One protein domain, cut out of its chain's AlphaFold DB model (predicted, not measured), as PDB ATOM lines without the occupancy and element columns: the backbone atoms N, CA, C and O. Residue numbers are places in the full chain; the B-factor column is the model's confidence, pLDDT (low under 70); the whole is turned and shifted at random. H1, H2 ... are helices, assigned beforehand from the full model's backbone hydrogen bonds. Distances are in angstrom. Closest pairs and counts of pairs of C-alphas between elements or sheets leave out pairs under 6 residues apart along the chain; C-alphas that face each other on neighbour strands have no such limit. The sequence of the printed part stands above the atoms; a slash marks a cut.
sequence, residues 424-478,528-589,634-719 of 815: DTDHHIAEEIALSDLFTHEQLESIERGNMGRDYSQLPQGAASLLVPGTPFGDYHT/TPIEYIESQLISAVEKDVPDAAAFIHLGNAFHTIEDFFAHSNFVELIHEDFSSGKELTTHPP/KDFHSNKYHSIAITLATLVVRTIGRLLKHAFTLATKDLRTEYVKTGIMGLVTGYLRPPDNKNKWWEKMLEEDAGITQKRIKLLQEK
ATOM      1  N   ASP A 424     220.295 264.274 148.593       51.25
ATOM      2  CA  ASP A 424     220.549 265.557 147.907       51.25
ATOM      3  C   ASP A 424     220.342 265.398 146.387       51.25
ATOM      4  O   ASP A 424     219.817 266.265 145.690       51.25
ATOM      5  N   THR A 425     220.712 264.208 145.899       54.44
ATOM      6  CA  THR A 425     220.460 263.690 144.554       54.44
ATOM      7  C   THR A 425     219.021 263.917 144.079       54.44
ATOM      8  O   THR A 425     218.851 264.299 142.929       54.44
ATOM      9  N   ASP A 426     217.988 263.725 144.908       66.19
ATOM     10  CA  ASP A 426     216.594 263.837 144.449       66.19
ATOM     11  C   ASP A 426     216.111 265.294 144.312       66.19
ATOM     12  O   ASP A 426     215.297 265.558 143.429       66.19
ATOM     13  N   HIS A 427     216.656 266.241 145.092       70.62
ATOM     14  CA  HIS A 427     216.448 267.683 144.867       70.62
ATOM     15  C   HIS A 427     217.093 268.108 143.538       70.62
ATOM     16  O   HIS A 427     216.424 268.589 142.629       70.62
ATOM     17  N   HIS A 428     218.388 267.814 143.368       71.31
ATOM     18  CA  HIS A 428     219.125 268.084 142.126       71.31
ATOM     19  C   HIS A 428     218.457 267.442 140.892       71.31
ATOM     20  O   HIS A 428     218.367 268.067 139.837       71.31
ATOM     21  N   ILE A 429     217.917 266.224 141.015       73.88
ATOM     22  CA  ILE A 429     217.177 265.548 139.939       73.88
ATOM     23  C   ILE A 429     215.851 266.241 139.628       73.88
ATOM     24  O   ILE A 429     215.530 266.411 138.447       73.88
ATOM     25  N   ALA A 430     215.084 266.648 140.643       82.81
ATOM     26  CA  ALA A 430     213.862 267.419 140.442       82.81
ATOM     27  C   ALA A 430     214.170 268.735 139.713       82.81
ATOM     28  O   ALA A 430     213.530 269.044 138.707       82.81
ATOM     29  N   GLU A 431     215.217 269.454 140.119       80.88
ATOM     30  CA  GLU A 431     215.616 270.727 139.519       80.88
ATOM     31  C   GLU A 431     216.209 270.597 138.112       80.88
ATOM     32  O   GLU A 431     215.760 271.312 137.212       80.88
ATOM     33  N   GLU A 432     217.132 269.661 137.854       80.50
ATOM     34  CA  GLU A 432     217.644 269.406 136.498       80.50
ATOM     35  C   GLU A 432     216.472 269.093 135.553       80.50
ATOM     36  O   GLU A 432     216.398 269.581 134.421       80.50
ATOM     37  N   ILE A 433     215.484 268.328 136.019       84.38
ATOM     38  CA  ILE A 433     214.327 267.952 135.207       84.38
ATOM     39  C   ILE A 433     213.345 269.116 135.037       84.38
ATOM     40  O   ILE A 433     212.819 269.313 133.933       84.38
ATOM     41  N   ALA A 434     213.121 269.902 136.086       90.69
ATOM     42  CA  ALA A 434     212.191 271.018 136.102       90.69
ATOM     43  C   ALA A 434     212.695 272.251 135.341       90.69
ATOM     44  O   ALA A 434     211.875 272.953 134.740       90.69
ATOM     45  N   LEU A 435     214.006 272.520 135.375       90.69
ATOM     46  CA  LEU A 435     214.578 273.844 135.110       90.69
ATOM     47  C   LEU A 435     215.645 273.895 133.996       90.69
ATOM     48  O   LEU A 435     215.992 274.998 133.574       90.69
ATOM     49  N   SER A 436     216.138 272.764 133.472       86.19
ATOM     50  CA  SER A 436     217.228 272.734 132.461       86.19
ATOM     51  C   SER A 436     216.922 273.380 131.099       86.19
ATOM     52  O   SER A 436     217.840 273.710 130.356       86.19
ATOM     53  N   ASP A 437     215.650 273.602 130.757       88.44
ATOM     54  CA  ASP A 437     215.208 274.401 129.597       88.44
ATOM     55  C   ASP A 437     214.790 275.840 129.982       88.44
ATOM     56  O   ASP A 437     214.402 276.659 129.136       88.44
ATOM     57  N   LEU A 438     214.860 276.175 131.274       89.50
ATOM     58  CA  LEU A 438     214.468 277.467 131.829       89.50
ATOM     59  C   LEU A 438     215.684 278.347 132.143       89.50
ATOM     60  O   LEU A 438     215.680 279.511 131.735       89.50
ATOM     61  N   PHE A 439     216.720 277.808 132.778       88.50
ATOM     62  CA  PHE A 439     217.896 278.558 133.234       88.50
ATOM     63  C   PHE A 439     219.202 278.016 132.627       88.50
ATOM     64  O   PHE A 439     219.218 276.926 132.056       88.50
ATOM     65  N   THR A 440     220.287 278.797 132.679       85.12
ATOM     66  CA  THR A 440     221.614 278.362 132.192       85.12
ATOM     67  C   THR A 440     222.294 277.414 133.185       85.12
ATOM     68  O   THR A 440     221.856 277.294 134.328       85.12
ATOM     69  N   HIS A 441     223.376 276.740 132.784       74.81
ATOM     70  CA  HIS A 441     224.057 275.774 133.654       74.81
ATOM     71  C   HIS A 441     224.585 276.423 134.942       74.81
ATOM     72  O   HIS A 441     224.340 275.911 136.027       74.81
ATOM     73  N   GLU A 442     225.191 277.605 134.835       76.06
ATOM     74  CA  GLU A 442     225.743 278.386 135.952       76.06
ATOM     75  C   GLU A 442     224.633 278.927 136.870       76.06
ATOM     76  O   GLU A 442     224.836 279.162 138.063       76.06
ATOM     77  N   GLN A 443     223.434 279.139 136.317       84.75
ATOM     78  CA  GLN A 443     222.243 279.483 137.091       84.75
ATOM     79  C   GLN A 443     221.737 278.260 137.860       84.75
ATOM     80  O   GLN A 443     221.453 278.394 139.044       84.75
ATOM     81  N   LEU A 444     221.703 277.073 137.246       75.81
ATOM     82  CA  LEU A 444     221.333 275.817 137.910       75.81
ATOM     83  C   LEU A 444     222.327 275.462 139.028       75.81
ATOM     84  O   LEU A 444     221.894 275.306 140.160       75.81
ATOM     85  N   GLU A 445     223.642 275.529 138.783       71.06
ATOM     86  CA  GLU A 445     224.683 275.413 139.827       71.06
ATOM     87  C   GLU A 445     224.500 276.429 140.972       71.06
ATOM     88  O   GLU A 445     224.992 276.254 142.087       71.06
ATOM     89  N   SER A 446     223.853 277.566 140.704       76.81
ATOM     90  CA  SER A 446     223.555 278.579 141.717       76.81
ATOM     91  C   SER A 446     222.273 278.270 142.492       76.81
ATOM     92  O   SER A 446     222.230 278.556 143.683       76.81
ATOM     93  N   ILE A 447     221.274 277.651 141.857       80.06
ATOM     94  CA  ILE A 447     220.079 277.107 142.515       80.06
ATOM     95  C   ILE A 447     220.479 275.925 143.415       80.06
ATOM     96  O   ILE A 447     220.246 275.975 144.620       80.06
ATOM     97  N   GLU A 448     221.212 274.946 142.879       71.62
ATOM     98  CA  GLU A 448     221.721 273.770 143.599       71.62
ATOM     99  C   GLU A 448     222.571 274.145 144.826       71.62
ATOM    100  O   GLU A 448     222.493 273.494 145.867       71.62
ATOM    101  N   ARG A 449     223.359 275.230 144.748       67.50
ATOM    102  CA  ARG A 449     224.104 275.780 145.899       67.50
ATOM    103  C   ARG A 449     223.225 276.428 146.968       67.50
ATOM    104  O   ARG A 449     223.689 276.564 148.097       67.50
ATOM    105  N   GLY A 450     221.996 276.818 146.632       67.06
ATOM    106  CA  GLY A 450     220.943 277.058 147.615       67.06
ATOM    107  C   GLY A 450     220.615 275.754 148.333       67.06
ATOM    108  O   GLY A 450     220.939 275.619 149.507       67.06
ATOM    109  N   ASN A 451     220.093 274.760 147.607       68.38
ATOM    110  CA  ASN A 451     219.612 273.488 148.165       68.38
ATOM    111  C   ASN A 451     220.662 272.735 149.004       68.38
ATOM    112  O   ASN A 451     220.415 272.429 150.170       68.38
ATOM    113  N   MET A 452     221.880 272.533 148.486       58.62
ATOM    114  CA  MET A 452     222.987 271.904 149.235       58.62
ATOM    115  C   MET A 452     223.373 272.675 150.510       58.62
ATOM    116  O   MET A 452     223.902 272.095 151.456       58.62
ATOM    117  N   GLY A 453     223.109 273.986 150.552       54.94
ATOM    118  CA  GLY A 453     223.301 274.833 151.729       54.94
ATOM    119  C   GLY A 453     222.180 274.737 152.773       54.94
ATOM    120  O   GLY A 453     222.269 275.424 153.792       54.94
ATOM    121  N   ARG A 454     221.136 273.927 152.527       58.47
ATOM    122  CA  ARG A 454     219.978 273.685 153.413       58.47
ATOM    123  C   ARG A 454     219.722 272.196 153.702       58.47
ATOM    124  O   ARG A 454     219.035 271.901 154.675       58.47
ATOM    125  N   ASP A 455     220.244 271.281 152.879       53.34
ATOM    126  CA  ASP A 455     219.917 269.850 152.964       53.34
ATOM    127  C   ASP A 455     220.352 269.200 154.290       53.34
ATOM    128  O   ASP A 455     221.337 269.583 154.932       53.34
ATOM    129  N   TYR A 456     219.574 268.213 154.721       49.47
ATOM    130  CA  TYR A 456     219.526 267.776 156.103       49.47
ATOM    131  C   TYR A 456     220.500 266.650 156.407       49.47
ATOM    132  O   TYR A 456     220.289 265.485 156.057       49.47
ATOM    133  N   SER A 457     221.464 266.945 157.276       40.22
ATOM    134  CA  SER A 457     222.096 265.914 158.091       40.22
ATOM    135  C   SER A 457     221.097 265.364 159.128       40.22
ATOM    136  O   SER A 457     221.229 265.652 160.319       40.22
ATOM    137  N   GLN A 458     220.106 264.559 158.703       40.34
ATOM    138  CA  GLN A 458     219.155 263.836 159.573       40.34
ATOM    139  C   GLN A 458     219.819 262.682 160.362       40.34
ATOM    140  O   GLN A 458     219.277 261.587 160.492       40.34
ATOM    141  N   LEU A 459     220.994 262.930 160.939       35.91
ATOM    142  CA  LEU A 459     221.419 262.214 162.135       35.91
ATOM    143  C   LEU A 459     220.693 262.849 163.336       35.91
ATOM    144  O   LEU A 459     220.569 264.075 163.380       35.91
ATOM    145  N   PRO A 460     220.238 262.069 164.335       31.86
ATOM    146  CA  PRO A 460     219.611 262.622 165.533       31.86
ATOM    147  C   PRO A 460     220.474 263.721 166.163       31.86
ATOM    148  O   PRO A 460     221.698 263.598 166.212       31.86
ATOM    149  N   GLN A 461     219.851 264.783 166.683       32.72
ATOM    150  CA  GLN A 461     220.565 265.997 167.116       32.72
ATOM    151  C   GLN A 461     221.650 265.743 168.186       32.72
ATOM    152  O   GLN A 461     222.613 266.503 168.264       32.72
ATOM    153  N   GLY A 462     221.550 264.656 168.964       32.09
ATOM    154  CA  GLY A 462     222.598 264.215 169.897       32.09
ATOM    155  C   GLY A 462     223.848 263.613 169.232       32.09
ATOM    156  O   GLY A 462     224.937 263.724 169.789       32.09
ATOM    157  N   ALA A 463     223.714 263.024 168.041       34.00
ATOM    158  CA  ALA A 463     224.825 262.539 167.227       34.00
ATOM    159  C   ALA A 463     225.382 263.659 166.331       34.00
ATOM    160  O   ALA A 463     226.570 263.964 166.405       34.00
ATOM    161  N   ALA A 464     224.534 264.329 165.541       36.72
ATOM    162  CA  ALA A 464     224.963 265.354 164.579       36.72
ATOM    163  C   ALA A 464     225.805 266.471 165.230       36.72
ATOM    164  O   ALA A 464     226.923 266.745 164.789       36.72
ATOM    165  N   SER A 465     225.312 267.040 166.337       32.47
ATOM    166  CA  SER A 465     225.955 268.156 167.056       32.47
ATOM    167  C   SER A 465     227.311 267.802 167.680       32.47
ATOM    168  O   SER A 465     228.095 268.692 167.997       32.47
ATOM    169  N   LEU A 466     227.584 266.508 167.874       33.22
ATOM    170  CA  LEU A 466     228.867 265.987 168.354       33.22
ATOM    171  C   LEU A 466     229.799 265.580 167.203       33.22
ATOM    172  O   LEU A 466     231.012 265.540 167.395       33.22
ATOM    173  N   LEU A 467     229.250 265.280 166.020       37.19
ATOM    174  CA  LEU A 467     229.981 264.695 164.894       37.19
ATOM    175  C   LEU A 467     230.453 265.697 163.829       37.19
ATOM    176  O   LEU A 467     231.428 265.402 163.136       37.19
ATOM    177  N   VAL A 468     229.813 266.868 163.700       36.03
ATOM    178  CA  VAL A 468     230.154 267.875 162.675       36.03
ATOM    179  C   VAL A 468     230.166 269.303 163.257       36.03
ATOM    180  O   VAL A 468     229.165 270.015 163.181       36.03
ATOM    181  N   PRO A 469     231.294 269.784 163.816       31.16
ATOM    182  CA  PRO A 469     231.409 271.154 164.323       31.16
ATOM    183  C   PRO A 469     231.587 272.186 163.185       31.16
ATOM    184  O   PRO A 469     232.683 272.700 162.959       31.16
ATOM    185  N   GLY A 470     230.495 272.507 162.481       42.00
ATOM    186  CA  GLY A 470     230.387 273.632 161.537       42.00
ATOM    187  C   GLY A 470     231.090 273.430 160.186       42.00
ATOM    188  O   GLY A 470     232.190 273.947 159.956       42.00
ATOM    189  N   THR A 471     230.430 272.731 159.257       35.09
ATOM    190  CA  THR A 471     230.915 272.492 157.879       35.09
ATOM    191  C   THR A 471     229.806 272.773 156.843       35.09
ATOM    192  O   THR A 471     228.667 272.897 157.265       35.09
ATOM    193  N   PRO A 472     230.101 272.910 155.529       40.28
ATOM    194  CA  PRO A 472     229.183 273.471 154.516       40.28
ATOM    195  C   PRO A 472     227.811 272.821 154.243       40.28
ATOM    196  O   PRO A 472     227.126 273.317 153.356       40.28
ATOM    197  N   PHE A 473     227.423 271.747 154.931       40.12
ATOM    198  CA  PHE A 473     226.052 271.224 154.853       40.12
ATOM    199  C   PHE A 473     225.094 272.119 155.654       40.12
ATOM    200  O   PHE A 473     225.537 272.829 156.559       40.12
ATOM    201  N   GLY A 474     223.801 272.098 155.325       43.38
ATOM    202  CA  GLY A 474     222.821 273.008 155.916       43.38
ATOM    203  C   GLY A 474     222.698 272.902 157.440       43.38
ATOM    204  O   GLY A 474     222.592 271.812 158.003       43.38
ATOM    205  N   ASP A 475     222.656 274.056 158.113       47.19
ATOM    206  CA  ASP A 475     222.139 274.133 159.482       47.19
ATOM    207  C   ASP A 475     220.632 273.800 159.467       47.19
ATOM    208  O   ASP A 475     219.904 274.196 158.559       47.19
ATOM    209  N   TYR A 476     220.128 273.113 160.497       53.06
ATOM    210  CA  TYR A 476     218.694 272.812 160.612       53.06
ATOM    211  C   TYR A 476     217.878 274.109 160.773       53.06
ATOM    212  O   TYR A 476     217.917 274.770 161.819       53.06
ATOM    213  N   HIS A 477     217.108 274.472 159.747       63.03
ATOM    214  CA  HIS A 477     216.354 275.720 159.698       63.03
ATOM    215  C   HIS A 477     214.845 275.488 159.863       63.03
ATOM    216  O   HIS A 477     214.095 275.265 158.919       63.03
ATOM    217  N   THR A 478     214.387 275.657 161.107       64.06
ATOM    218  CA  THR A 478     212.999 275.476 161.592       64.06
ATOM    219  C   THR A 478     211.874 276.161 160.797       64.06
ATOM    220  O   THR A 478     210.707 275.923 161.097       64.06
ATOM    221  N   THR A 528     206.300 281.355 158.887       86.50
ATOM    222  CA  THR A 528     205.895 280.084 158.275       86.50
ATOM    223  C   THR A 528     206.731 279.769 157.027       86.50
ATOM    224  O   THR A 528     207.306 280.689 156.438       86.50
ATOM    225  N   PRO A 529     206.737 278.513 156.541       88.75
ATOM    226  CA  PRO A 529     207.403 278.164 155.285       88.75
ATOM    227  C   PRO A 529     206.845 278.915 154.068       88.75
ATOM    228  O   PRO A 529     207.585 279.229 153.144       88.75
ATOM    229  N   ILE A 530     205.560 279.289 154.082       93.75
ATOM    230  CA  ILE A 530     204.947 280.122 153.033       93.75
ATOM    231  C   ILE A 530     205.549 281.534 153.018       93.75
ATOM    232  O   ILE A 530     205.935 282.026 151.959       93.75
ATOM    233  N   GLU A 531     205.660 282.174 154.185       92.56
ATOM    234  CA  GLU A 531     206.298 283.492 154.324       92.56
ATOM    235  C   GLU A 531     207.804 283.419 154.016       92.56
ATOM    236  O   GLU A 531     208.375 284.367 153.477       92.56
ATOM    237  N   TYR A 532     208.448 282.282 154.306       92.25
ATOM    238  CA  TYR A 532     209.832 282.040 153.918       92.25
ATOM    239  C   TYR A 532     209.990 281.935 152.396       92.25
ATOM    240  O   TYR A 532     210.792 282.690 151.843       92.25
ATOM    241  N   ILE A 533     209.193 281.103 151.711       95.25
ATOM    242  CA  ILE A 533     209.179 281.004 150.240       95.25
ATOM    243  C   ILE A 533     208.948 282.385 149.619       95.25
ATOM    244  O   ILE A 533     209.717 282.785 148.748       95.25
ATOM    245  N   GLU A 534     207.965 283.160 150.100       96.69
ATOM    246  CA  GLU A 534     207.748 284.533 149.626       96.69
ATOM    247  C   GLU A 534     209.014 285.390 149.799       96.69
ATOM    248  O   GLU A 534     209.459 286.028 148.845       96.69
ATOM    249  N   SER A 535     209.642 285.366 150.982       95.38
ATOM    250  CA  SER A 535     210.862 286.138 151.251       95.38
ATOM    251  C   SER A 535     212.021 285.766 150.319       95.38
ATOM    252  O   SER A 535     212.755 286.650 149.871       95.38
ATOM    253  N   GLN A 536     212.174 284.478 149.991       95.56
ATOM    254  CA  GLN A 536     213.228 283.988 149.109       95.56
ATOM    255  C   GLN A 536     212.940 284.345 147.645       95.56
ATOM    256  O   GLN A 536     213.803 284.910 146.980       95.56
ATOM    257  N   LEU A 537     211.714 284.126 147.157       97.12
ATOM    258  CA  LEU A 537     211.333 284.488 145.788       97.12
ATOM    259  C   LEU A 537     211.414 286.004 145.543       97.12
ATOM    260  O   LEU A 537     211.862 286.419 144.476       97.12
ATOM    261  N   ILE A 538     211.065 286.836 146.530       96.94
ATOM    262  CA  ILE A 538     211.287 288.289 146.470       96.94
ATOM    263  C   ILE A 538     212.786 288.609 146.433       96.94
ATOM    264  O   ILE A 538     213.234 289.314 145.533       96.94
ATOM    265  N   SER A 539     213.578 288.044 147.353       95.62
ATOM    266  CA  SER A 539     215.033 288.270 147.405       95.62
ATOM    267  C   SER A 539     215.740 287.856 146.108       95.62
ATOM    268  O   SER A 539     216.724 288.481 145.714       95.62
ATOM    269  N   ALA A 540     215.218 286.842 145.411       95.31
ATOM    270  CA  ALA A 540     215.660 286.455 144.079       95.31
ATOM    271  C   ALA A 540     215.313 287.513 143.020       95.31
ATOM    272  O   ALA A 540     216.197 287.969 142.296       95.31
ATOM    273  N   VAL A 541     214.046 287.932 142.916       95.44
ATOM    274  CA  VAL A 541     213.618 288.839 141.835       95.44
ATOM    275  C   VAL A 541     213.964 290.311 142.071       95.44
ATOM    276  O   VAL A 541     213.935 291.082 141.115       95.44
ATOM    277  N   GLU A 542     214.340 290.722 143.284       93.44
ATOM    278  CA  GLU A 542     214.885 292.061 143.564       93.44
ATOM    279  C   GLU A 542     216.367 292.200 143.173       93.44
ATOM    280  O   GLU A 542     216.883 293.318 143.068       93.44
ATOM    281  N   LYS A 543     217.063 291.092 142.909       90.06
ATOM    282  CA  LYS A 543     218.435 291.080 142.381       90.06
ATOM    283  C   LYS A 543     218.448 291.208 140.862       90.06
ATOM    284  O   LYS A 543     217.474 290.892 140.185       90.06
ATOM    285  N   ASP A 544     219.547 291.704 140.308       81.69
ATOM    286  CA  ASP A 544     219.664 291.932 138.868       81.69
ATOM    287  C   ASP A 544     220.446 290.781 138.220       81.69
ATOM    288  O   ASP A 544     221.583 290.483 138.583       81.69
ATOM    289  N   VAL A 545     219.793 290.076 137.295       76.25
ATOM    290  CA  VAL A 545     220.333 288.884 136.623       76.25
ATOM    291  C   VAL A 545     221.549 289.290 135.771       76.25
ATOM    292  O   VAL A 545     221.444 290.274 135.035       76.25
ATOM    293  N   PRO A 546     222.686 288.563 135.818       71.94
ATOM    294  CA  PRO A 546     222.860 287.202 136.338       71.94
ATOM    295  C   PRO A 546     223.546 287.105 137.721       71.94
ATOM    296  O   PRO A 546     224.432 286.274 137.897       71.94
ATOM    297  N   ASP A 547     223.159 287.913 138.717       85.44
ATOM    298  CA  ASP A 547     223.623 287.719 140.105       85.44
ATOM    299  C   ASP A 547     223.332 286.285 140.602       85.44
ATOM    300  O   ASP A 547     222.179 285.900 140.796       85.44
ATOM    301  N   ALA A 548     224.385 285.497 140.849       81.75
ATOM    302  CA  ALA A 548     224.284 284.120 141.334       81.75
ATOM    303  C   ALA A 548     223.523 284.005 142.668       81.75
ATOM    304  O   ALA A 548     222.856 283.001 142.914       81.75
ATOM    305  N   ALA A 549     223.554 285.037 143.517       86.44
ATOM    306  CA  ALA A 549     222.788 285.038 144.758       86.44
ATOM    307  C   ALA A 549     221.270 285.149 144.520       86.44
ATOM    308  O   ALA A 549     220.505 284.768 145.400       86.44
ATOM    309  N   ALA A 550     220.814 285.605 143.345       91.06
ATOM    310  CA  ALA A 550     219.397 285.542 142.978       91.06
ATOM    311  C   ALA A 550     218.934 284.084 142.866       91.06
ATOM    312  O   ALA A 550     217.880 283.711 143.366       91.06
ATOM    313  N   PHE A 551     219.773 283.253 142.255       90.38
ATOM    314  CA  PHE A 551     219.513 281.840 142.017       90.38
ATOM    315  C   PHE A 551     219.690 280.997 143.289       90.38
ATOM    316  O   PHE A 551     218.867 280.123 143.531       90.38
ATOM    317  N   ILE A 552     220.633 281.342 144.175       85.44
ATOM    318  CA  ILE A 552     220.731 280.745 145.525       85.44
ATOM    319  C   ILE A 552     219.424 280.936 146.316       85.44
ATOM    320  O   ILE A 552     218.945 279.999 146.950       85.44
ATOM    321  N   HIS A 553     218.797 282.118 146.237       92.25
ATOM    322  CA  HIS A 553     217.477 282.330 146.844       92.25
ATOM    323  C   HIS A 553     216.369 281.489 146.184       92.25
ATOM    324  O   HIS A 553     215.445 281.073 146.878       92.25
ATOM    325  N   LEU A 554     216.449 281.194 144.881       93.31
ATOM    326  CA  LEU A 554     215.500 280.269 144.249       93.31
ATOM    327  C   LEU A 554     215.662 278.839 144.765       93.31
ATOM    328  O   LEU A 554     214.646 278.217 145.046       93.31
ATOM    329  N   GLY A 555     216.897 278.366 144.967       87.25
ATOM    330  CA  GLY A 555     217.160 277.070 145.602       87.25
ATOM    331  C   GLY A 555     216.493 276.981 146.973       87.25
ATOM    332  O   GLY A 555     215.597 276.176 147.168       87.25
ATOM    333  N   ASN A 556     216.789 277.911 147.886       86.62
ATOM    334  CA  ASN A 556     216.149 277.953 149.213       86.62
ATOM    335  C   ASN A 556     214.599 277.886 149.152       86.62
ATOM    336  O   ASN A 556     213.953 277.251 149.991       86.62
ATOM    337  N   ALA A 557     213.984 278.536 148.156       93.06
ATOM    338  CA  ALA A 557     212.542 278.463 147.931       93.06
ATOM    339  C   ALA A 557     212.092 277.087 147.402       93.06
ATOM    340  O   ALA A 557     211.084 276.563 147.877       93.06
ATOM    341  N   PHE A 558     212.814 276.509 146.437       92.38
ATOM    342  CA  PHE A 558     212.514 275.200 145.856       92.38
ATOM    343  C   PHE A 558     212.739 274.061 146.854       92.38
ATOM    344  O   PHE A 558     211.801 273.293 147.036       92.38
ATOM    345  N   HIS A 559     213.843 274.041 147.614       85.56
ATOM    346  CA  HIS A 559     214.037 273.150 148.771       85.56
ATOM    347  C   HIS A 559     212.782 273.096 149.642       85.56
ATOM    348  O   HIS A 559     212.186 272.041 149.818       85.56
ATOM    349  N   THR A 560     212.305 274.262 150.091       87.25
ATOM    350  CA  THR A 560     211.111 274.396 150.943       87.25
ATOM    351  C   THR A 560     209.835 273.846 150.281       87.25
ATOM    352  O   THR A 560     208.980 273.264 150.949       87.25
ATOM    353  N   ILE A 561     209.682 274.018 148.964       91.50
ATOM    354  CA  ILE A 561     208.549 273.496 148.179       91.50
ATOM    355  C   ILE A 561     208.621 271.968 148.044       91.50
ATOM    356  O   ILE A 561     207.592 271.297 148.111       91.50
ATOM    357  N   GLU A 562     209.813 271.414 147.856       85.44
ATOM    358  CA  GLU A 562     210.048 269.979 147.690       85.44
ATOM    359  C   GLU A 562     209.944 269.241 149.037       85.44
ATOM    360  O   GLU A 562     209.325 268.175 149.108       85.44
ATOM    361  N   ASP A 563     210.414 269.864 150.125       79.31
ATOM    362  CA  ASP A 563     210.300 269.385 151.508       79.31
ATOM    363  C   ASP A 563     208.834 269.145 151.914       79.31
ATOM    364  O   ASP A 563     208.523 268.185 152.619       79.31
ATOM    365  N   PHE A 564     207.896 269.957 151.405       85.81
ATOM    366  CA  PHE A 564     206.460 269.739 151.613       85.81
ATOM    367  C   PHE A 564     205.977 268.387 151.066       85.81
ATOM    368  O   PHE A 564     205.197 267.698 151.727       85.81
ATOM    369  N   PHE A 565     206.425 267.991 149.873       84.31
ATOM    370  CA  PHE A 565     206.045 266.709 149.270       84.31
ATOM    371  C   PHE A 565     206.868 265.538 149.827       84.31
ATOM    372  O   PHE A 565     206.387 264.406 149.812       84.31
ATOM    373  N   ALA A 566     208.069 265.795 150.355       74.06
ATOM    374  CA  ALA A 566     208.905 264.796 151.021       74.06
ATOM    375  C   ALA A 566     208.401 264.416 152.428       74.06
ATOM    376  O   ALA A 566     208.399 263.233 152.778       74.06
ATOM    377  N   HIS A 567     207.979 265.416 153.215       71.56
ATOM    378  CA  HIS A 567     207.737 265.314 154.660       71.56
ATOM    379  C   HIS A 567     206.260 265.425 155.085       71.56
ATOM    380  O   HIS A 567     205.974 265.454 156.283       71.56
ATOM    381  N   SER A 568     205.301 265.468 154.151       75.19
ATOM    382  CA  SER A 568     203.862 265.467 154.468       75.19
ATOM    383  C   SER A 568     203.132 264.213 153.989       75.19
ATOM    384  O   SER A 568     203.533 263.572 153.023       75.19
ATOM    385  N   ASN A 569     201.996 263.906 154.619       74.38
ATOM    386  CA  ASN A 569     201.061 262.869 154.162       74.38
ATOM    387  C   ASN A 569     200.168 263.316 152.973       74.38
ATOM    388  O   ASN A 569     199.067 262.793 152.790       74.38
ATOM    389  N   PHE A 570     200.578 264.319 152.182       86.69
ATOM    390  CA  PHE A 570     199.765 264.845 151.076       86.69
ATOM    391  C   PHE A 570     199.451 263.769 150.025       86.69
ATOM    392  O   PHE A 570     198.320 263.703 149.539       86.69
ATOM    393  N   VAL A 571     200.427 262.917 149.690       85.25
ATOM    394  CA  VAL A 571     200.263 261.894 148.645       85.25
ATOM    395  C   VAL A 571     199.357 260.755 149.126       85.25
ATOM    396  O   VAL A 571     198.475 260.310 148.394       85.25
ATOM    397  N   GLU A 572     199.490 260.344 150.386       80.94
ATOM    398  CA  GLU A 572     198.574 259.430 151.066       80.94
ATOM    399  C   GLU A 572     197.121 259.950 151.001       80.94
ATOM    400  O   GLU A 572     196.211 259.222 150.592       80.94
ATOM    401  N   LEU A 573     196.902 261.234 151.314       84.50
ATOM    402  CA  LEU A 573     195.572 261.857 151.330       84.50
ATOM    403  C   LEU A 573     194.910 261.950 149.944       84.50
ATOM    404  O   LEU A 573     193.700 261.731 149.856       84.50
ATOM    405  N   ILE A 574     195.651 262.237 148.862       90.19
ATOM    406  CA  ILE A 574     195.078 262.235 147.494       90.19
ATOM    407  C   ILE A 574     194.754 260.824 146.978       90.19
ATOM    408  O   ILE A 574     193.987 260.690 146.026       90.19
ATOM    409  N   HIS A 575     195.302 259.783 147.610       86.38
ATOM    410  CA  HIS A 575     195.027 258.373 147.317       86.38
ATOM    411  C   HIS A 575     194.042 257.712 148.300       86.38
ATOM    412  O   HIS A 575     193.882 256.493 148.266       86.38
ATOM    413  N   GLU A 576     193.382 258.498 149.161       86.00
ATOM    414  CA  GLU A 576     192.460 258.035 150.215       86.00
ATOM    415  C   GLU A 576     193.089 257.047 151.231       86.00
ATOM    416  O   GLU A 576     192.383 256.333 151.951       86.00
ATOM    417  N   ASP A 577     194.423 257.026 151.350       75.19
ATOM    418  CA  ASP A 577     195.149 256.206 152.323       75.19
ATOM    419  C   ASP A 577     195.251 256.941 153.665       75.19
ATOM    420  O   ASP A 577     196.201 257.659 153.965       75.19
ATOM    421  N   PHE A 578     194.235 256.762 154.504       73.38
ATOM    422  CA  PHE A 578     194.139 257.436 155.802       73.38
ATOM    423  C   PHE A 578     194.961 256.774 156.928       73.38
ATOM    424  O   PHE A 578     194.641 256.965 158.105       73.38
ATOM    425  N   SER A 579     195.992 255.985 156.599       60.56
ATOM    426  CA  SER A 579     196.872 255.315 157.577       60.56
ATOM    427  C   SER A 579     197.592 256.301 158.507       60.56
ATOM    428  O   SER A 579     197.565 256.109 159.722       60.56
ATOM    429  N   SER A 580     198.113 257.406 157.965       58.50
ATOM    430  CA  SER A 580     198.669 258.542 158.728       58.50
ATOM    431  C   SER A 580     197.620 259.636 159.026       58.50
ATOM    432  O   SER A 580     197.952 260.814 159.157       58.50
ATOM    433  N   GLY A 581     196.333 259.274 159.122       61.09
ATOM    434  CA  GLY A 581     195.226 260.169 159.491       61.09
ATOM    435  C   GLY A 581     194.448 260.796 158.321       61.09
ATOM    436  O   GLY A 581     194.669 260.494 157.155       61.09
ATOM    437  N   LYS A 582     193.477 261.666 158.649       69.56
ATOM    438  CA  LYS A 582     192.563 262.350 157.693       69.56
ATOM    439  C   LYS A 582     192.808 263.860 157.565       69.56
ATOM    440  O   LYS A 582     191.989 264.606 157.021       69.56
ATOM    441  N   GLU A 583     193.912 264.320 158.131       74.06
ATOM    442  CA  GLU A 583     194.330 265.717 158.153       74.06
ATOM    443  C   GLU A 583     195.726 265.808 157.553       74.06
ATOM    444  O   GLU A 583     196.480 264.836 157.617       74.06
ATOM    445  N   LEU A 584     196.067 266.960 156.976       76.94
ATOM    446  CA  LEU A 584     197.423 267.196 156.500       76.94
ATOM    447  C   LEU A 584     198.359 267.239 157.707       76.94
ATOM    448  O   LEU A 584     198.212 268.095 158.579       76.94
ATOM    449  N   THR A 585     199.297 266.299 157.756       69.62
ATOM    450  CA  THR A 585     200.301 266.193 158.808       69.62
ATOM    451  C   THR A 585     201.690 266.138 158.199       69.62
ATOM    452  O   THR A 585     201.916 265.536 157.151       69.62
ATOM    453  N   THR A 586     202.604 266.811 158.881       66.94
ATOM    454  CA  THR A 586     203.994 267.061 158.475       66.94
ATOM    455  C   THR A 586     204.987 266.684 159.572       66.94
ATOM    456  O   THR A 586     206.189 266.773 159.376       66.94
ATOM    457  N   HIS A 587     204.470 266.288 160.741       52.19
ATOM    458  CA  HIS A 587     205.183 266.071 162.001       52.19
ATOM    459  C   HIS A 587     206.446 265.203 161.821       52.19
ATOM    460  O   HIS A 587     206.387 264.213 161.075       52.19
ATOM    461  N   PRO A 588     207.557 265.516 162.517       47.22
ATOM    462  CA  PRO A 588     208.787 264.748 162.387       47.22
ATOM    463  C   PRO A 588     208.564 263.296 162.830       47.22
ATOM    464  O   PRO A 588     207.726 263.034 163.705       47.22
ATOM    465  N   PRO A 589     209.307 262.335 162.260       42.62
ATOM    466  CA  PRO A 589     209.248 260.962 162.723       42.62
ATOM    467  C   PRO A 589     209.752 260.861 164.169       42.62
ATOM    468  O   PRO A 589     210.730 261.503 164.556       42.62
ATOM    469  N   LYS A 634     210.330 261.268 149.507       41.59
ATOM    470  CA  LYS A 634     211.628 261.473 148.844       41.59
ATOM    471  C   LYS A 634     212.603 260.316 149.138       41.59
ATOM    472  O   LYS A 634     212.873 259.510 148.255       41.59
ATOM    473  N   ASP A 635     213.067 260.175 150.378       43.56
ATOM    474  CA  ASP A 635     214.242 259.354 150.731       43.56
ATOM    475  C   ASP A 635     213.991 257.838 150.891       43.56
ATOM    476  O   ASP A 635     214.785 257.118 151.511       43.56
ATOM    477  N   PHE A 636     212.880 257.321 150.360       49.25
ATOM    478  CA  PHE A 636     212.598 255.888 150.311       49.25
ATOM    479  C   PHE A 636     211.915 255.509 148.993       49.25
ATOM    480  O   PHE A 636     210.694 255.409 148.909       49.25
ATOM    481  N   HIS A 637     212.714 255.247 147.950       52.06
ATOM    482  CA  HIS A 637     212.233 254.974 146.579       52.06
ATOM    483  C   HIS A 637     211.278 253.772 146.448       52.06
ATOM    484  O   HIS A 637     210.573 253.652 145.447       52.06
ATOM    485  N   SER A 638     211.237 252.884 147.447       48.25
ATOM    486  CA  SER A 638     210.285 251.767 147.539       48.25
ATOM    487  C   SER A 638     208.977 252.099 148.271       48.25
ATOM    488  O   SER A 638     208.073 251.262 148.297       48.25
ATOM    489  N   ASN A 639     208.808 253.313 148.812       59.44
ATOM    490  CA  ASN A 639     207.471 253.815 149.107       59.44
ATOM    491  C   ASN A 639     206.707 253.929 147.777       59.44
ATOM    492  O   ASN A 639     207.120 254.655 146.873       59.44
ATOM    493  N   LYS A 640     205.549 253.266 147.685       68.06
ATOM    494  CA  LYS A 640     204.580 253.408 146.580       68.06
ATOM    495  C   LYS A 640     204.277 254.873 146.215       68.06
ATOM    496  O   LYS A 640     203.971 255.154 145.060       68.06
ATOM    497  N   TYR A 641     204.393 255.791 147.174       75.31
ATOM    498  CA  TYR A 641     204.139 257.220 147.005       75.31
ATOM    499  C   TYR A 641     205.369 258.062 146.634       75.31
ATOM    500  O   TYR A 641     205.178 259.189 146.177       75.31
ATOM    501  N   HIS A 642     206.600 257.527 146.718       74.94
ATOM    502  CA  HIS A 642     207.835 258.252 146.365       74.94
ATOM    503  C   HIS A 642     207.737 258.910 144.994       74.94
ATOM    504  O   HIS A 642     207.845 260.126 144.853       74.94
ATOM    505  N   SER A 643     207.479 258.079 143.983       79.75
ATOM    506  CA  SER A 643     207.547 258.479 142.580       79.75
ATOM    507  C   SER A 643     206.504 259.547 142.229       79.75
ATOM    508  O   SER A 643     206.713 260.335 141.310       79.75
ATOM    509  N   ILE A 644     205.406 259.616 142.990       86.00
ATOM    510  CA  ILE A 644     204.352 260.623 142.841       86.00
ATOM    511  C   ILE A 644     204.742 261.914 143.571       86.00
ATOM    512  O   ILE A 644     204.610 262.983 142.981       86.00
ATOM    513  N   ALA A 645     205.287 261.830 144.791       86.62
ATOM    514  CA  ALA A 645     205.779 262.988 145.541       86.62
ATOM    515  C   ALA A 645     206.842 263.772 144.757       86.62
ATOM    516  O   ALA A 645     206.657 264.960 144.493       86.62
ATOM    517  N   ILE A 646     207.907 263.098 144.306       85.12
ATOM    518  CA  ILE A 646     208.995 263.734 143.547       85.12
ATOM    519  C   ILE A 646     208.522 264.249 142.177       85.12
ATOM    520  O   ILE A 646     208.949 265.318 141.742       85.12
ATOM    521  N   THR A 647     207.574 263.566 141.519       91.25
ATOM    522  CA  THR A 647     206.973 264.049 140.261       91.25
ATOM    523  C   THR A 647     206.136 265.312 140.480       91.25
ATOM    524  O   THR A 647     206.289 266.271 139.729       91.25
ATOM    525  N   LEU A 648     205.284 265.357 141.513       94.00
ATOM    526  CA  LEU A 648     204.486 266.548 141.837       94.00
ATOM    527  C   LEU A 648     205.377 267.730 142.232       94.00
ATOM    528  O   LEU A 648     205.170 268.831 141.724       94.00
ATOM    529  N   ALA A 649     206.398 267.491 143.056       92.81
ATOM    530  CA  ALA A 649     207.392 268.491 143.430       92.81
ATOM    531  C   ALA A 649     208.090 269.079 142.186       92.81
ATOM    532  O   ALA A 649     208.023 270.286 141.949       92.81
ATOM    533  N   THR A 650     208.612 268.214 141.306       94.06
ATOM    534  CA  THR A 650     209.234 268.591 140.024       94.06
ATOM    535  C   THR A 650     208.289 269.413 139.135       94.06
ATOM    536  O   THR A 650     208.696 270.412 138.541       94.06
ATOM    537  N   LEU A 651     207.009 269.035 139.032       96.38
ATOM    538  CA  LEU A 651     206.014 269.747 138.215       96.38
ATOM    539  C   LEU A 651     205.623 271.111 138.810       96.38
ATOM    540  O   LEU A 651     205.426 272.075 138.060       96.38
ATOM    541  N   VAL A 652     205.569 271.229 140.139       96.81
ATOM    542  CA  VAL A 652     205.335 272.496 140.846       96.81
ATOM    543  C   VAL A 652     206.538 273.434 140.690       96.81
ATOM    544  O   VAL A 652     206.356 274.570 140.246       96.81
ATOM    545  N   VAL A 653     207.764 272.956 140.935       95.94
ATOM    546  CA  VAL A 653     209.012 273.718 140.733       95.94
ATOM    547  C   VAL A 653     209.153 274.162 139.274       95.94
ATOM    548  O   VAL A 653     209.395 275.338 139.009       95.94
ATOM    549  N   ARG A 654     208.861 273.287 138.303       96.00
ATOM    550  CA  ARG A 654     208.823 273.623 136.866       96.00
ATOM    551  C   ARG A 654     207.799 274.706 136.528       96.00
ATOM    552  O   ARG A 654     208.049 275.554 135.669       96.00
ATOM    553  N   THR A 655     206.641 274.685 137.182       96.75
ATOM    554  CA  THR A 655     205.583 275.683 136.980       96.75
ATOM    555  C   THR A 655     205.997 277.040 137.546       96.75
ATOM    556  O   THR A 655     205.897 278.051 136.851       96.75
ATOM    557  N   ILE A 656     206.549 277.065 138.760       97.25
ATOM    558  CA  ILE A 656     207.037 278.285 139.414       97.25
ATOM    559  C   ILE A 656     208.257 278.853 138.671       97.25
ATOM    560  O   ILE A 656     208.291 280.047 138.378       97.25
ATOM    561  N   GLY A 657     209.206 278.010 138.252       95.50
ATOM    562  CA  GLY A 657     210.380 278.394 137.462       95.50
ATOM    563  C   GLY A 657     210.034 279.089 136.141       95.50
ATOM    564  O   GLY A 657     210.686 280.062 135.765       95.50
ATOM    565  N   ARG A 658     208.957 278.669 135.456       96.06
ATOM    566  CA  ARG A 658     208.450 279.350 134.247       96.06
ATOM    567  C   ARG A 658     207.938 280.760 134.547       96.06
ATOM    568  O   ARG A 658     208.204 281.680 133.776       96.06
ATOM    569  N   LEU A 659     207.233 280.934 135.664       96.62
ATOM    570  CA  LEU A 659     206.717 282.235 136.100       96.62
ATOM    571  C   LEU A 659     207.859 283.155 136.552       96.62
ATOM    572  O   LEU A 659     207.877 284.324 136.184       96.62
ATOM    573  N   LEU A 660     208.863 282.624 137.255       95.31
ATOM    574  CA  LEU A 660     210.079 283.354 137.626       95.31
ATOM    575  C   LEU A 660     210.895 283.776 136.400       95.31
ATOM    576  O   LEU A 660     211.328 284.924 136.321       95.31
ATOM    577  N   LYS A 661     211.038 282.900 135.394       93.31
ATOM    578  CA  LYS A 661     211.669 283.242 134.108       93.31
ATOM    579  C   LYS A 661     210.967 284.418 133.420       93.31
ATOM    580  O   LYS A 661     211.647 285.241 132.816       93.31
ATOM    581  N   HIS A 662     209.642 284.548 133.549       93.56
ATOM    582  CA  HIS A 662     208.935 285.757 133.117       93.56
ATOM    583  C   HIS A 662     209.146 286.942 134.075       93.56
ATOM    584  O   HIS A 662     209.403 288.046 133.597       93.56
ATOM    585  N   ALA A 663     209.121 286.741 135.395       94.44
ATOM    586  CA  ALA A 663     209.374 287.798 136.374       94.44
ATOM    587  C   ALA A 663     210.711 288.511 136.098       94.44
ATOM    588  O   ALA A 663     210.741 289.733 136.000       94.44
ATOM    589  N   PHE A 664     211.794 287.776 135.833       93.75
ATOM    590  CA  PHE A 664     213.096 288.356 135.468       93.75
ATOM    591  C   PHE A 664     213.106 289.178 134.158       93.75
ATOM    592  O   PHE A 664     214.079 289.882 133.905       93.75
ATOM    593  N   THR A 665     212.042 289.144 133.343       93.06
ATOM    594  CA  THR A 665     211.874 290.026 132.165       93.06
ATOM    595  C   THR A 665     211.131 291.336 132.465       93.06
ATOM    596  O   THR A 665     211.048 292.200 131.592       93.06
ATOM    597  N   LEU A 666     210.590 291.516 133.677       94.62
ATOM    598  CA  LEU A 666     209.854 292.722 134.065       94.62
ATOM    599  C   LEU A 666     210.810 293.876 134.416       94.62
ATOM    600  O   LEU A 666     211.786 293.713 135.148       94.62
ATOM    601  N   ALA A 667     210.506 295.069 133.898       89.94
ATOM    602  CA  ALA A 667     211.456 296.180 133.803       89.94
ATOM    603  C   ALA A 667     211.855 296.857 135.131       89.94
ATOM    604  O   ALA A 667     212.846 297.585 135.159       89.94
ATOM    605  N   THR A 668     211.111 296.662 136.225       93.62
ATOM    606  CA  THR A 668     211.405 297.276 137.534       93.62
ATOM    607  C   THR A 668     211.351 296.249 138.659       93.62
ATOM    608  O   THR A 668     210.729 295.195 138.525       93.62
ATOM    609  N   LYS A 669     212.011 296.549 139.782       93.75
ATOM    610  CA  LYS A 669     211.992 295.687 140.974       93.75
ATOM    611  C   LYS A 669     210.597 295.635 141.601       93.75
ATOM    612  O   LYS A 669     210.146 294.561 141.969       93.75
ATOM    613  N   ASP A 670     209.870 296.752 141.583       95.19
ATOM    614  CA  ASP A 670     208.489 296.823 142.074       95.19
ATOM    615  C   ASP A 670     207.553 295.889 141.289       95.19
ATOM    616  O   ASP A 670     206.849 295.089 141.898       95.19
ATOM    617  N   LEU A 671     207.608 295.908 139.948       95.88
ATOM    618  CA  LEU A 671     206.816 295.006 139.094       95.88
ATOM    619  C   LEU A 671     207.195 293.533 139.306       95.88
ATOM    620  O   LEU A 671     206.334 292.657 139.268       95.88
ATOM    621  N   ARG A 672     208.482 293.254 139.548       96.12
ATOM    622  CA  ARG A 672     208.983 291.911 139.866       96.12
ATOM    623  C   ARG A 672     208.428 291.399 141.198       96.12
ATOM    624  O   ARG A 672     207.851 290.312 141.239       96.12
ATOM    625  N   THR A 673     208.535 292.198 142.256       96.56
ATOM    626  CA  THR A 673     208.021 291.874 143.594       96.56
ATOM    627  C   THR A 673     206.487 291.802 143.619       96.56
ATOM    628  O   THR A 673     205.930 290.906 144.254       96.56
ATOM    629  N   GLU A 674     205.780 292.667 142.884       96.50
ATOM    630  CA  GLU A 674     204.320 292.597 142.716       96.50
ATOM    631  C   GLU A 674     203.891 291.305 142.005       96.50
ATOM    632  O   GLU A 674     202.966 290.634 142.468       96.50
ATOM    633  N   TYR A 675     204.582 290.905 140.934       97.25
ATOM    634  CA  TYR A 675     204.280 289.673 140.198       97.25
ATOM    635  C   TYR A 675     204.517 288.404 141.034       97.25
ATOM    636  O   TYR A 675     203.704 287.477 140.988       97.25
ATOM    637  N   VAL A 676     205.573 288.368 141.861       97.25
ATOM    638  CA  VAL A 676     205.776 287.279 142.837       97.25
ATOM    639  C   VAL A 676     204.601 287.207 143.816       97.25
ATOM    640  O   VAL A 676     203.996 286.144 143.961       97.25
ATOM    641  N   LYS A 677     204.230 288.330 144.441       95.94
ATOM    642  CA  LYS A 677     203.178 288.378 145.471       95.94
ATOM    643  C   LYS A 677     201.781 288.066 144.943       95.94
ATOM    644  O   LYS A 677     201.026 287.350 145.593       95.94
ATOM    645  N   THR A 678     201.423 288.611 143.784       91.81
ATOM    646  CA  THR A 678     200.055 288.529 143.240       91.81
ATOM    647  C   THR A 678     199.854 287.348 142.292       91.81
ATOM    648  O   THR A 678     198.771 286.765 142.275       91.81
ATOM    649  N   GLY A 679     200.882 286.970 141.526       90.31
ATOM    650  CA  GLY A 679     200.828 285.875 140.556       90.31
ATOM    651  C   GLY A 679     201.361 284.552 141.105       90.31
ATOM    652  O   GLY A 679     200.665 283.540 141.066       90.31
ATOM    653  N   ILE A 680     202.596 284.545 141.619       96.75
ATOM    654  CA  ILE A 680     203.289 283.296 141.980       96.75
ATOM    655  C   ILE A 680     202.807 282.744 143.328       96.75
ATOM    656  O   ILE A 680     202.440 281.569 143.410       96.75
ATOM    657  N   MET A 681     202.734 283.569 144.378       96.56
ATOM    658  CA  MET A 681     202.356 283.094 145.719       96.56
ATOM    659  C   MET A 681     200.915 282.567 145.806       96.56
ATOM    660  O   MET A 681     200.640 281.676 146.613       96.56
ATOM    661  N   GLY A 682     200.010 283.029 144.936       92.75
ATOM    662  CA  GLY A 682     198.657 282.471 144.805       92.75
ATOM    663  C   GLY A 682     198.636 281.015 144.319       92.75
ATOM    664  O   GLY A 682     197.754 280.249 144.703       92.75
ATOM    665  N   LEU A 683     199.632 280.602 143.527       93.81
ATOM    666  CA  LEU A 683     199.811 279.207 143.116       93.81
ATOM    667  C   LEU A 683     200.545 278.399 144.190       93.81
ATOM    668  O   LEU A 683     200.074 277.325 144.548       93.81
ATOM    669  N   VAL A 684     201.621 278.941 144.777       95.50
ATOM    670  CA  VAL A 684     202.357 278.299 145.891       95.50
ATOM    671  C   VAL A 684     201.404 277.928 147.033       95.50
ATOM    672  O   VAL A 684     201.339 276.772 147.438       95.50
ATOM    673  N   THR A 685     200.594 278.877 147.507       93.06
ATOM    674  CA  THR A 685     199.599 278.628 148.568       93.06
ATOM    675  C   THR A 685     198.441 277.728 148.125       93.06
ATOM    676  O   THR A 685     197.826 277.062 148.958       93.06
ATOM    677  N   GLY A 686     198.153 277.664 146.822       92.19
ATOM    678  CA  GLY A 686     197.179 276.743 146.235       92.19
ATOM    679  C   GLY A 686     197.653 275.286 146.185       92.19
ATOM    680  O   GLY A 686     196.814 274.388 146.319       92.19
ATOM    681  N   TYR A 687     198.964 275.065 146.027       94.75
ATOM    682  CA  TYR A 687     199.613 273.750 146.004       94.75
ATOM    683  C   TYR A 687     199.950 273.232 147.410       94.75
ATOM    684  O   TYR A 687     199.605 272.101 147.743       94.75
ATOM    685  N   LEU A 688     200.576 274.063 148.252       93.69
ATOM    686  CA  LEU A 688     201.108 273.682 149.569       93.69
ATOM    687  C   LEU A 688     200.031 273.757 150.673       93.69
ATOM    688  O   LEU A 688     200.160 274.489 151.657       93.69
ATOM    689  N   ARG A 689     198.921 273.035 150.481       91.81
ATOM    690  CA  ARG A 689     197.753 272.987 151.384       91.81
ATOM    691  C   ARG A 689     197.076 271.603 151.340       91.81
ATOM    692  O   ARG A 689     197.408 270.807 150.464       91.81
ATOM    693  N   PRO A 690     196.117 271.284 152.235       90.06
ATOM    694  CA  PRO A 690     195.427 269.995 152.211       90.06
ATOM    695  C   PRO A 690     194.674 269.762 150.888       90.06
ATOM    696  O   PRO A 690     194.140 270.726 150.329       90.06
ATOM    697  N   PRO A 691     194.564 268.504 150.417       89.88
ATOM    698  CA  PRO A 691     193.765 268.161 149.244       89.88
ATOM    699  C   PRO A 691     192.326 268.688 149.307       89.88
ATOM    700  O   PRO A 691     191.650 268.620 150.335       89.88
ATOM    701  N   ASP A 692     191.859 269.206 148.173       85.38
ATOM    702  CA  ASP A 692     190.577 269.889 148.023       85.38
ATOM    703  C   ASP A 692     189.790 269.268 146.865       85.38
ATOM    704  O   ASP A 692     190.170 269.388 145.701       85.38
ATOM    705  N   ASN A 693     188.653 268.641 147.179       82.19
ATOM    706  CA  ASN A 693     187.805 267.955 146.200       82.19
ATOM    707  C   ASN A 693     187.243 268.879 145.100       82.19
ATOM    708  O   ASN A 693     186.736 268.374 144.101       82.19
ATOM    709  N   LYS A 694     187.311 270.210 145.262       86.62
ATOM    710  CA  LYS A 694     186.934 271.190 144.225       86.62
ATOM    711  C   LYS A 694     188.108 271.637 143.352       86.62
ATOM    712  O   LYS A 694     187.876 272.202 142.288       86.62
ATOM    713  N   ASN A 695     189.347 271.440 143.803       87.50
ATOM    714  CA  ASN A 695     190.557 271.920 143.139       87.50
ATOM    715  C   ASN A 695     191.651 270.847 143.193       87.50
ATOM    716  O   ASN A 695     192.658 270.970 143.898       87.50
ATOM    717  N   LYS A 696     191.424 269.787 142.414       93.25
ATOM    718  CA  LYS A 696     192.340 268.665 142.228       93.25
ATOM    719  C   LYS A 696     193.461 268.990 141.235       93.25
ATOM    720  O   LYS A 696     193.590 268.375 140.180       93.25
ATOM    721  N   TRP A 697     194.267 269.998 141.561       94.69
ATOM    722  CA  TRP A 697     195.354 270.472 140.699       94.69
ATOM    723  C   TRP A 697     196.381 269.373 140.361       94.69
ATOM    724  O   TRP A 697     196.967 269.401 139.280       94.69
ATOM    725  N   TRP A 698     196.568 268.401 141.260       94.75
ATOM    726  CA  TRP A 698     197.521 267.297 141.115       94.75
ATOM    727  C   TRP A 698     197.093 266.288 140.040       94.75
ATOM    728  O   TRP A 698     197.932 265.882 139.244       94.75
ATOM    729  N   GLU A 699     195.801 265.935 139.962       94.94
ATOM    730  CA  GLU A 699     195.258 265.071 138.899       94.94
ATOM    731  C   GLU A 699     195.530 265.711 137.540       94.94
ATOM    732  O   GLU A 699     196.184 265.106 136.694       94.94
ATOM    733  N   LYS A 700     195.172 266.992 137.392       94.06
ATOM    734  CA  LYS A 700     195.439 267.750 136.169       94.06
ATOM    735  C   LYS A 700     196.935 267.793 135.808       94.06
ATOM    736  O   LYS A 700     197.275 267.601 134.646       94.06
ATOM    737  N   MET A 701     197.832 268.051 136.767       95.00
ATOM    738  CA  MET A 701     199.278 268.090 136.494       95.00
ATOM    739  C   MET A 701     199.836 266.734 136.042       95.00
ATOM    740  O   MET A 701     200.669 266.691 135.140       95.00
ATOM    741  N   LEU A 702     199.382 265.633 136.646       93.56
ATOM    742  CA  LEU A 702     199.824 264.281 136.292       93.56
ATOM    743  C   LEU A 702     199.245 263.823 134.940       93.56
ATOM    744  O   LEU A 702     199.943 263.162 134.169       93.56
ATOM    745  N   GLU A 703     198.011 264.223 134.620       93.50
ATOM    746  CA  GLU A 703     197.396 264.040 133.298       93.50
ATOM    747  C   GLU A 703     198.141 264.827 132.205       93.50
ATOM    748  O   GLU A 703     198.475 264.256 131.166       93.50
ATOM    749  N   GLU A 704     198.453 266.109 132.438       92.69
ATOM    750  CA  GLU A 704     199.184 266.961 131.483       92.69
ATOM    751  C   GLU A 704     200.655 266.533 131.290       92.69
ATOM    752  O   GLU A 704     201.211 266.745 130.210       92.69
ATOM    753  N   ASP A 705     201.290 265.899 132.286       92.94
ATOM    754  CA  ASP A 705     202.641 265.325 132.159       92.94
ATOM    755  C   ASP A 705     202.671 263.962 131.440       92.94
ATOM    756  O   ASP A 705     203.703 263.585 130.883       92.94
ATOM    757  N   ALA A 706     201.576 263.191 131.460       89.19
ATOM    758  CA  ALA A 706     201.501 261.825 130.914       89.19
ATOM    759  C   ALA A 706     202.631 260.875 131.404       89.19
ATOM    760  O   ALA A 706     203.071 259.944 130.706       89.19
ATOM    761  N   GLY A 707     203.140 261.121 132.616       87.56
ATOM    762  CA  GLY A 707     204.267 260.408 133.214       87.56
ATOM    763  C   GLY A 707     205.583 260.582 132.446       87.56
ATOM    764  O   GLY A 707     206.385 259.648 132.402       87.56
ATOM    765  N   ILE A 708     205.796 261.707 131.759       89.94
ATOM    766  CA  ILE A 708     207.073 262.068 131.127       89.94
ATOM    767  C   ILE A 708     208.101 262.432 132.202       89.94
ATOM    768  O   ILE A 708     209.229 261.934 132.161       89.94
ATOM    769  N   THR A 709     207.716 263.248 133.183       87.19
ATOM    770  CA  THR A 709     208.573 263.667 134.299       87.19
ATOM    771  C   THR A 709     208.984 262.465 135.142       87.19
ATOM    772  O   THR A 709     210.178 262.254 135.341       87.19
ATOM    773  N   GLN A 710     208.044 261.585 135.494       85.12
ATOM    774  CA  GLN A 710     208.327 260.340 136.221       85.12
ATOM    775  C   GLN A 710     209.384 259.462 135.511       85.12
ATOM    776  O   GLN A 710     210.302 258.933 136.141       85.12
ATOM    777  N   LYS A 711     209.303 259.345 134.176       84.75
ATOM    778  CA  LYS A 711     210.283 258.604 133.356       84.75
ATOM    779  C   LYS A 711     211.639 259.311 133.277       84.75
ATOM    780  O   LYS A 711     212.661 258.629 133.228       84.75
ATOM    781  N   ARG A 712     211.673 260.652 133.264       81.31
ATOM    782  CA  ARG A 712     212.929 261.425 133.337       81.31
ATOM    783  C   ARG A 712     213.615 261.237 134.689       81.31
ATOM    784  O   ARG A 712     214.820 261.016 134.683       81.31
ATOM    785  N   ILE A 713     212.857 261.273 135.788       80.44
ATOM    786  CA  ILE A 713     213.355 261.121 137.164       80.44
ATOM    787  C   ILE A 713     214.060 259.776 137.309       80.44
ATOM    788  O   ILE A 713     215.262 259.753 137.561       80.44
ATOM    789  N   LYS A 714     213.374 258.668 136.993       76.94
ATOM    790  CA  LYS A 714     213.978 257.326 137.023       76.94
ATOM    791  C   LYS A 714     215.247 257.232 136.158       76.94
ATOM    792  O   LYS A 714     216.280 256.772 136.624       76.94
ATOM    793  N   LEU A 715     215.203 257.748 134.926       71.94
ATOM    794  CA  LEU A 715     216.336 257.740 133.987       71.94
ATOM    795  C   LEU A 715     217.523 258.633 134.422       71.94
ATOM    796  O   LEU A 715     218.599 258.557 133.816       71.94
ATOM    797  N   LEU A 716     217.343 259.517 135.404       65.94
ATOM    798  CA  LEU A 716     218.409 260.339 135.980       65.94
ATOM    799  C   LEU A 716     218.920 259.732 137.298       65.94
ATOM    800  O   LEU A 716     220.130 259.594 137.453       65.94
ATOM    801  N   GLN A 717     218.022 259.214 138.147       67.75
ATOM    802  CA  GLN A 717     218.351 258.407 139.333       67.75
ATOM    803  C   GLN A 717     219.224 257.189 138.965       67.75
ATOM    804  O   GLN A 717     220.201 256.893 139.644       67.75
ATOM    805  N   GLU A 718     218.951 256.534 137.831       60.91
ATOM    806  CA  GLU A 718     219.762 255.431 137.279       60.91
ATOM    807  C   GLU A 718     221.196 255.837 136.864       60.91
ATOM    808  O   GLU A 718     222.039 254.966 136.626       60.91
ATOM    809  N   LYS A 719     221.497 257.137 136.745       52.50
ATOM    810  CA  LYS A 719     222.800 257.652 136.285       52.50
ATOM    811  C   LYS A 719     223.608 258.333 137.375       52.50
ATOM    812  O   LYS A 719     224.825 258.142 137.405       52.50
TER     813      LYS A 719
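AT A GLANCE: This is residues 424 to 478, 528 to 589 and 634 to 719 of the 815 residues of the protein "DUF4157 domain-containing protein" of Sphingobacteriales bacterium 40-81 (UniProt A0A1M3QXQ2). Four helices, H4, H5, H7 and H8, make an up-and-down bundle, each running against the one before it in the chain; the hairpin of H1 and H2 packs on H5 and H7, and H9 and H10 cross H7 near residues 643 to 651. H3 lies far from this body in a loop. The printed part has 203 residues with ten named helices, H1 to H10 in order, and no named strand: the class is all helix. The whole is compact, with a radius of gyration of the C-alphas of 17.0 A and spans of 49 by 48 by 35 A.

HOW THE PARTS SIT: Begin with H1, residues 424 to 435, and H2, residues 441 to 451, a helical hairpin whose closest C-alphas, of His 428 and Glu 448, are 6.4 A apart. H3, residues 461 to 467, touches no helix. H4, residues 529 to 541, and H5, residues 548 to 567, form a hairpin at a shallow tilt of 23 degrees; their closest C-alphas, of Ala 540 and Ala 550, are 4.0 A apart. H2 touches H5 at a steep tilt of 52 degrees, closest at C-alphas 450 and 552, 4.2 A. H6, residues 570 to 574, is near the hub H7, residues 642 to 663, with C-alphas 571 and 645 closest at 6.4 A. H7 touches five helices; among them, H1 at a steep tilt of 47 degrees, C-alphas 434 and 654 closest at 4.3 A. With residues 645 to 653 alone it touches H5, C-alphas 562 and 649 closest at 5.2 A. H8, residues 669 to 687, forms a hairpin with H7, C-alphas 663 and 672 closest at 5.4 A, and touches H4, C-alphas 538 and 673 closest at 5.6 A. H9, residues 697 to 705, is about perpendicular to H7 at 87 degrees, with C-alphas 648 and 698 closest at 7.0 A. H10, residues 708 to 717, touches H1, C-alphas 429 and 713 closest at 6.5 A. Every O i to N i+4 pair is within hydrogen-bond range in H1, H2, H4, H6, H7, H9 and H10, against 2 of 3 in H3, 14 of 16 in H5 and 12 of 15 in H8.

IN THESE COORDINATES: Find C-alpha 424 at (220.549, 265.557, 147.907), where H1 begins. H5 is 28.4 A long, H7 31.2 A and H8 25.7 A; H10 ends at C-alpha 717, (218.351, 258.407, 139.333).

THE WHOLE: Residues 479 to 527 and 590 to 633 are not printed, with C-alpha gaps of 9.1 A and 14.1 A. Of the links printed whole, none is long. Mean pLDDT of the printed part is 78.3; 53 residues are under 70, among them 449 to 478.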